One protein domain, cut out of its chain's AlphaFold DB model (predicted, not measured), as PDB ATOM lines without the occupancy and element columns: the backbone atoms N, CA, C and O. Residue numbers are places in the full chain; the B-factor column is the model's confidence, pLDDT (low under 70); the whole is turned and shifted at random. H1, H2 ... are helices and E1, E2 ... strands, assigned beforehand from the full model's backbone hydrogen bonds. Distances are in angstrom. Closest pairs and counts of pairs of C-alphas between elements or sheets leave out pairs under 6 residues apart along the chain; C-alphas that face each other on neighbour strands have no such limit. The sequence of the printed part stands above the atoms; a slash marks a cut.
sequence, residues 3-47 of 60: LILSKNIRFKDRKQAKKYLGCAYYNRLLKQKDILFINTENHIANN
ATOM      1  N   LEU A   3     138.757 163.981 141.130       93.31
ATOM      2  CA  LEU A   3     138.477 164.509 142.466       93.31
ATOM      3  C   LEU A   3     139.799 164.787 143.192       93.31
ATOM      4  O   LEU A   3     140.671 163.922 143.244       93.31
ATOM      5  N   ILE A   4     139.936 165.988 143.750       94.19
ATOM      6  CA  ILE A   4     141.017 166.341 144.677       94.19
ATOM      7  C   ILE A   4     140.516 166.067 146.090       94.19
ATOM      8  O   ILE A   4     139.583 166.739 146.536       94.19
ATOM      9  N   LEU A   5     141.103 165.079 146.769       93.00
ATOM     10  CA  LEU A   5     140.584 164.567 148.038       93.00
ATOM     11  C   LEU A   5     140.667 165.634 149.134       93.00
ATOM     12  O   LEU A   5     139.641 165.988 149.709       93.00
ATOM     13  N   SER A   6     141.845 166.233 149.337       92.56
ATOM     14  CA  SER A   6     142.076 167.261 150.366       92.56
ATOM     15  C   SER A   6     141.183 168.499 150.270       92.56
ATOM     16  O   SER A   6     140.983 169.200 151.259       92.56
ATOM     17  N   LYS A   7     140.660 168.801 149.078       92.38
ATOM     18  CA  LYS A   7     139.848 169.999 148.819       92.38
ATOM     19  C   LYS A   7     138.376 169.689 148.572       92.38
ATOM     20  O   LYS A   7     137.580 170.618 148.512       92.38
ATOM     21  N   ASN A   8     138.023 168.417 148.383       92.69
ATOM     22  CA  ASN A   8     136.705 167.984 147.922       92.69
ATOM     23  C   ASN A   8     136.234 168.725 146.645       92.69
ATOM     24  O   ASN A   8     135.060 169.060 146.491       92.69
ATOM     25  N   ILE A   9     137.160 169.000 145.716       94.56
ATOM     26  CA  ILE A   9     136.871 169.696 144.447       94.56
ATOM     27  C   ILE A   9     136.925 168.700 143.293       94.56
ATOM     28  O   ILE A   9     137.848 167.887 143.202       94.56
ATOM     29  N   ARG A  10     135.954 168.796 142.379       94.50
ATOM     30  CA  ARG A  10     135.848 167.937 141.195       94.50
ATOM     31  C   ARG A  10     136.139 168.709 139.913       94.50
ATOM     32  O   ARG A  10     135.730 169.854 139.760       94.50
ATOM     33  N   PHE A  11     136.788 168.039 138.969       94.31
ATOM     34  CA  PHE A  11     137.043 168.536 137.620       94.31
ATOM     35  C   PHE A  11     136.574 167.519 136.585       94.31
ATOM     36  O   PHE A  11     136.671 166.304 136.792       94.31
ATOM     37  N   LYS A  12     136.108 168.010 135.433       92.00
ATOM     38  CA  LYS A  12     135.694 167.149 134.319       92.00
ATOM     39  C   LYS A  12     136.875 166.323 133.807       92.00
ATOM     40  O   LYS A  12     136.777 165.102 133.666       92.00
ATOM     41  N   ASP A  13     138.009 166.991 133.609       90.25
ATOM     42  CA  ASP A  13     139.210 166.432 133.001       90.25
ATOM     43  C   ASP A  13     140.508 167.046 133.563       90.25
ATOM     44  O   ASP A  13     140.512 167.979 134.373       90.25
ATOM     45  N   ARG A  14     141.646 166.498 133.115       91.56
ATOM     46  CA  ARG A  14     142.991 166.918 133.542       91.56
ATOM     47  C   ARG A  14     143.339 168.332 133.086       91.56
ATOM     48  O   ARG A  14     144.106 169.002 133.771       91.56
ATOM     49  N   LYS A  15     142.827 168.776 131.934       93.56
ATOM     50  CA  LYS A  15     143.114 170.101 131.370       93.56
ATOM     51  C   LYS A  15     142.485 171.175 132.251       93.56
ATOM     52  O   LYS A  15     143.171 172.128 132.613       93.56
ATOM     53  N   GLN A  16     141.235 170.979 132.669       95.31
ATOM     54  CA  GLN A  16     140.544 171.872 133.595       95.31
ATOM     55  C   GLN A  16     141.239 171.916 134.963       95.31
ATOM     56  O   GLN A  16     141.536 173.001 135.460       95.31
ATOM     57  N   ALA A  17     141.579 170.752 135.527       94.31
ATOM     58  CA  ALA A  17     142.281 170.671 136.807       94.31
ATOM     59  C   ALA A  17     143.638 171.399 136.771       94.31
ATOM     60  O   ALA A  17     143.937 172.193 137.659       94.31
ATOM     61  N   LYS A  18     144.442 171.185 135.719       95.19
ATOM     62  CA  LYS A  18     145.736 171.867 135.545       95.19
ATOM     63  C   LYS A  18     145.589 173.369 135.323       95.19
ATOM     64  O   LYS A  18     146.412 174.118 135.836       95.19
ATOM     65  N   LYS A  19     144.562 173.811 134.588       96.88
ATOM     66  CA  LYS A  19     144.286 175.240 134.377       96.88
ATOM     67  C   LYS A  19     143.934 175.942 135.691       96.88
ATOM     68  O   LYS A  19     144.380 177.059 135.899       96.88
ATOM     69  N   TYR A  20     143.165 175.287 136.562       96.38
ATOM     70  CA  TYR A  20     142.751 175.852 137.849       96.38
ATOM     71  C   TYR A  20     143.869 175.824 138.903       96.38
ATOM     72  O   TYR A  20     144.109 176.809 139.587       96.38
ATOM     73  N   LEU A  21     144.561 174.689 139.039       94.81
ATOM     74  CA  LEU A  21     145.557 174.467 140.093       94.81
ATOM     75  C   LEU A  21     146.965 174.952 139.721       94.81
ATOM     76  O   LEU A  21     147.799 175.163 140.597       94.81
ATOM     77  N   GLY A  22     147.259 175.062 138.426       96.81
ATOM     78  CA  GLY A  22     148.615 175.189 137.906       96.81
ATOM     79  C   GLY A  22     149.335 173.838 137.807       96.81
ATOM     80  O   GLY A  22     149.141 172.922 138.614       96.81
ATOM     81  N   CYS A  23     150.206 173.702 136.802       93.69
ATOM     82  CA  CYS A  23     150.908 172.447 136.512       93.69
ATOM     83  C   CYS A  23     151.782 171.958 137.678       93.69
ATOM     84  O   CYS A  23     151.762 170.769 137.995       93.69
ATOM     85  N   ALA A  24     152.529 172.857 138.329       95.38
ATOM     86  CA  ALA A  24     153.425 172.500 139.429       95.38
ATOM     87  C   ALA A  24     152.656 171.948 140.642       95.38
ATOM     88  O   ALA A  24     152.983 170.875 141.152       95.38
ATOM     89  N   TYR A  25     151.588 172.636 141.057       95.62
ATOM     90  CA  TYR A  25     150.766 172.213 142.189       95.62
ATOM     91  C   TYR A  25     150.020 170.910 141.894       95.62
ATOM     92  O   TYR A  25     150.047 169.990 142.709       95.62
ATOM     93  N   TYR A  26     149.437 170.778 140.698       94.06
ATOM     94  CA  TYR A  26     148.800 169.537 140.255       94.06
ATOM     95  C   TYR A  26     149.767 168.341 140.311       94.06
ATOM     96  O   TYR A  26     149.421 167.283 140.831       94.06
ATOM     97  N   ASN A  27     151.007 168.508 139.836       92.31
ATOM     98  CA  ASN A  27     152.022 167.451 139.890       92.31
ATOM     99  C   ASN A  27     152.426 167.089 141.328       92.31
ATOM    100  O   ASN A  27     152.721 165.927 141.604       92.31
ATOM    101  N   ARG A  28     152.426 168.055 142.254       94.38
ATOM    102  CA  ARG A  28     152.661 167.789 143.679       94.38
ATOM    103  C   ARG A  28     151.551 166.920 144.271       94.38
ATOM    104  O   ARG A  28     151.857 165.914 144.902       94.38
ATOM    105  N   LEU A  29     150.289 167.253 143.996       93.00
ATOM    106  CA  LEU A  29     149.134 166.473 144.453       93.00
ATOM    107  C   LEU A  29     149.120 165.050 143.875       93.00
ATOM    108  O   LEU A  29     148.776 164.102 144.577       93.00
ATOM    109  N   LEU A  30     149.555 164.875 142.620       91.12
ATOM    110  CA  LEU A  30     149.742 163.541 142.036       91.12
ATOM    111  C   LEU A  30     150.739 162.698 142.835       91.12
ATOM    112  O   LEU A  30     150.448 161.546 143.143       91.12
ATOM    113  N   LYS A  31     151.902 163.265 143.184       90.00
ATOM    114  CA  LYS A  31     152.926 162.570 143.982       90.00
ATOM    115  C   LYS A  31     152.420 162.215 145.381       90.00
ATOM    116  O   LYS A  31     152.782 161.173 145.911       90.00
ATOM    117  N   GLN A  32     151.566 163.063 145.947       91.50
ATOM    118  CA  GLN A  32     150.949 162.854 147.257       91.50
ATOM    119  C   GLN A  32     149.789 161.852 147.240       91.50
ATOM    120  O   GLN A  32     149.257 161.557 148.304       91.50
ATOM    121  N   LYS A  33     149.399 161.319 146.068       90.12
ATOM    122  CA  LYS A  33     148.196 160.484 145.919       90.12
ATOM    123  C   LYS A  33     146.963 161.181 146.513       90.12
ATOM    124  O   LYS A  33     146.191 160.596 147.264       90.12
ATOM    125  N   ASP A  34     146.807 162.463 146.191       91.81
ATOM    126  CA  ASP A  34     145.663 163.281 146.615       91.81
ATOM    127  C   ASP A  34     144.646 163.487 145.472       91.81
ATOM    128  O   ASP A  34     143.694 164.262 145.575       91.81
ATOM    129  N   ILE A  35     144.857 162.801 144.342       92.94
ATOM    130  CA  ILE A  35     144.045 162.923 143.131       92.94
ATOM    131  C   ILE A  35     143.436 161.572 142.776       92.94
ATOM    132  O   ILE A  35     144.132 160.651 142.345       92.94
ATOM    133  N   LEU A  36     142.110 161.509 142.836       91.69
ATOM    134  CA  LEU A  36     141.328 160.365 142.405       91.69
ATOM    135  C   LEU A  36     140.853 160.556 140.959       91.69
ATOM    136  O   LEU A  36     140.142 161.508 140.630       91.69
ATOM    137  N   PHE A  37     141.234 159.633 140.081       90.44
ATOM    138  CA  PHE A  37     140.739 159.542 138.712       90.44
ATOM    139  C   PHE A  37     139.533 158.616 138.678       90.44
ATOM    140  O   PHE A  37     139.684 157.419 138.887       90.44
ATOM    141  N   ILE A  38     138.358 159.164 138.395       87.44
ATOM    142  CA  ILE A  38     137.093 158.430 138.370       87.44
ATOM    143  C   ILE A  38     136.715 158.182 136.910       87.44
ATOM    144  O   ILE A  38     136.472 159.136 136.155       87.44
ATOM    145  N   ASN A  39     136.674 156.910 136.519       82.75
ATOM    146  CA  ASN A  39     136.062 156.469 135.277       82.75
ATOM    147  C   ASN A  39     134.554 156.316 135.508       82.75
ATOM    148  O   ASN A  39     134.116 155.445 136.256       82.75
ATOM    149  N   THR A  40     133.775 157.195 134.882       75.50
ATOM    150  CA  THR A  40     132.318 157.256 135.030       75.50
ATOM    151  C   THR A  40     131.588 156.133 134.303       75.50
ATOM    152  O   THR A  40     130.463 155.844 134.675       75.50
ATOM    153  N   GLU A  41     132.209 155.499 133.307       79.00
ATOM    154  CA  GLU A  41     131.593 154.406 132.539       79.00
ATOM    155  C   GLU A  41     131.684 153.076 133.291       79.00
ATOM    156  O   GLU A  41     130.728 152.314 133.341       79.00
ATOM    157  N   ASN A  42     132.825 152.832 133.941       74.69
ATOM    158  CA  ASN A  42     133.106 151.554 134.601       74.69
ATOM    159  C   ASN A  42     132.961 151.612 136.131       74.69
ATOM    160  O   ASN A  42     133.274 150.633 136.796       74.69
ATOM    161  N   HIS A  43     132.549 152.752 136.705       74.44
ATOM    162  CA  HIS A  43     132.465 152.980 138.159       74.44
ATOM    163  C   HIS A  43     133.773 152.685 138.932       74.44
ATOM    164  O   HIS A  43     133.750 152.338 140.110       74.44
ATOM    165  N   ILE A  44     134.932 152.857 138.286       81.00
ATOM    166  CA  ILE A  44     136.262 152.600 138.871       81.00
ATOM    167  C   ILE A  44     136.937 153.924 139.237       81.00
ATOM    168  O   ILE A  44     136.876 154.891 138.473       81.00
ATOM    169  N   ALA A  45     137.637 153.962 140.375       80.38
ATOM    170  CA  ALA A  45     138.372 155.136 140.827       80.38
ATOM    171  C   ALA A  45     139.811 154.797 141.262       80.38
ATOM    172  O   ALA A  45     140.016 153.949 142.127       80.38
ATOM    173  N   ASN A  46     140.810 155.489 140.697       80.06
ATOM    174  CA  ASN A  46     142.235 155.205 140.922       80.06
ATOM    175  C   ASN A  46     142.972 156.421 141.493       80.06
ATOM    176  O   ASN A  46     142.877 157.519 140.942       80.06
ATOM    177  N   ASN A  47     143.761 156.231 142.552       71.94
ATOM    178  CA  ASN A  47     144.448 157.318 143.252       71.94
ATOM    179  C   ASN A  47     145.942 157.430 142.881       71.94
ATOM    180  O   ASN A  47     146.827 157.056 143.650       71.94
TER     181      ASN A  47
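Overview. This is residues 3 to 47 of the 60 residues of an uncharacterized protein of Parabacteroides sp. 20_3 (UniProt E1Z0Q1). A two-strand hairpin, E2 and E3, makes one end of an elongated domain, and two short helices, H1 and H2, set as a corner, make the other end. The short strand E1 lies between these ends, joined to H1 and near E2, and E1, H1, H2 and E2 follow one another in a loose loop. The printed part has 45 residues, with two named helices and three named strands in the order E1, H1, H2, E2, E3; the sheet is E2 - E3, antiparallel, and the class is mixed, helices and strands. The whole is compact, with a radius of gyration of the C-alphas of 10.2 A, and the C-alphas span 30 by 19 by 15 A.

Along the chain. E2, residues 35 to 39, is the longest strand by residues and measures 12.9 A from first to last C-alpha, starting at C-alpha 35 at (144.045, 162.923, 143.131). E3, residues 44 to 47, measures 10.4 A and ends at C-alpha 47 at (144.448, 157.318, 143.252). H2, residues 23 to 31, is the longest helix by residues and measures 12.5 A. H1, residues 14 to 21, measures 10.3 A. E1, residues 9 to 11, measures 6.9 A and begins at C-alpha 9 at (136.871, 169.696, 144.447).

Arrangement. E2 and E3 form a hairpin of antiparallel neighbour strands, with 162 degrees between their directions. N 37 and O 46 are within hydrogen-bond range at 2.8 A, and so are N 46 and O 37 at 2.9 A. The C-alphas of Ile 38 and Ala 45 face each other at 4.3 A. The closest C-alphas of H2 and E2 are those of Leu 29 and Ile 35, 6.3 A apart. H2 and E3 are only just apart, with their closest C-alphas at 8.3 A. H1 and H2 are close but not clearly touching, their closest C-alphas being those of Lys 18 and Tyr 26 at 6.1 A. Their lines are only just about perpendicular, at 72 degrees. In H1 and H2 every O i to N i+4 pair is within hydrogen-bond range. The closest C-alphas of E1 and H1 are those of Phe 11 and Ala 17, 5.7 A apart. E1 pairs with no named strand; it is near E2, with 5 pairs of C-alphas within 10 A, and apart from E3 and H2. H1 is apart from E2 and E3.

Size, cuts and confidence. The two C-alphas farthest apart are those of Ala 24 in H2 and Asn 42 in the link between E2 and E3, 29.6 A. The C-alphas of Leu 3 and Asn 47, the first and last printed, are 9.4 A apart. The printed part has no cut, and the four links between named elements are tight. The mean pLDDT of the printed part is 90.1, that of E3 is 78, and no printed residue is under 70.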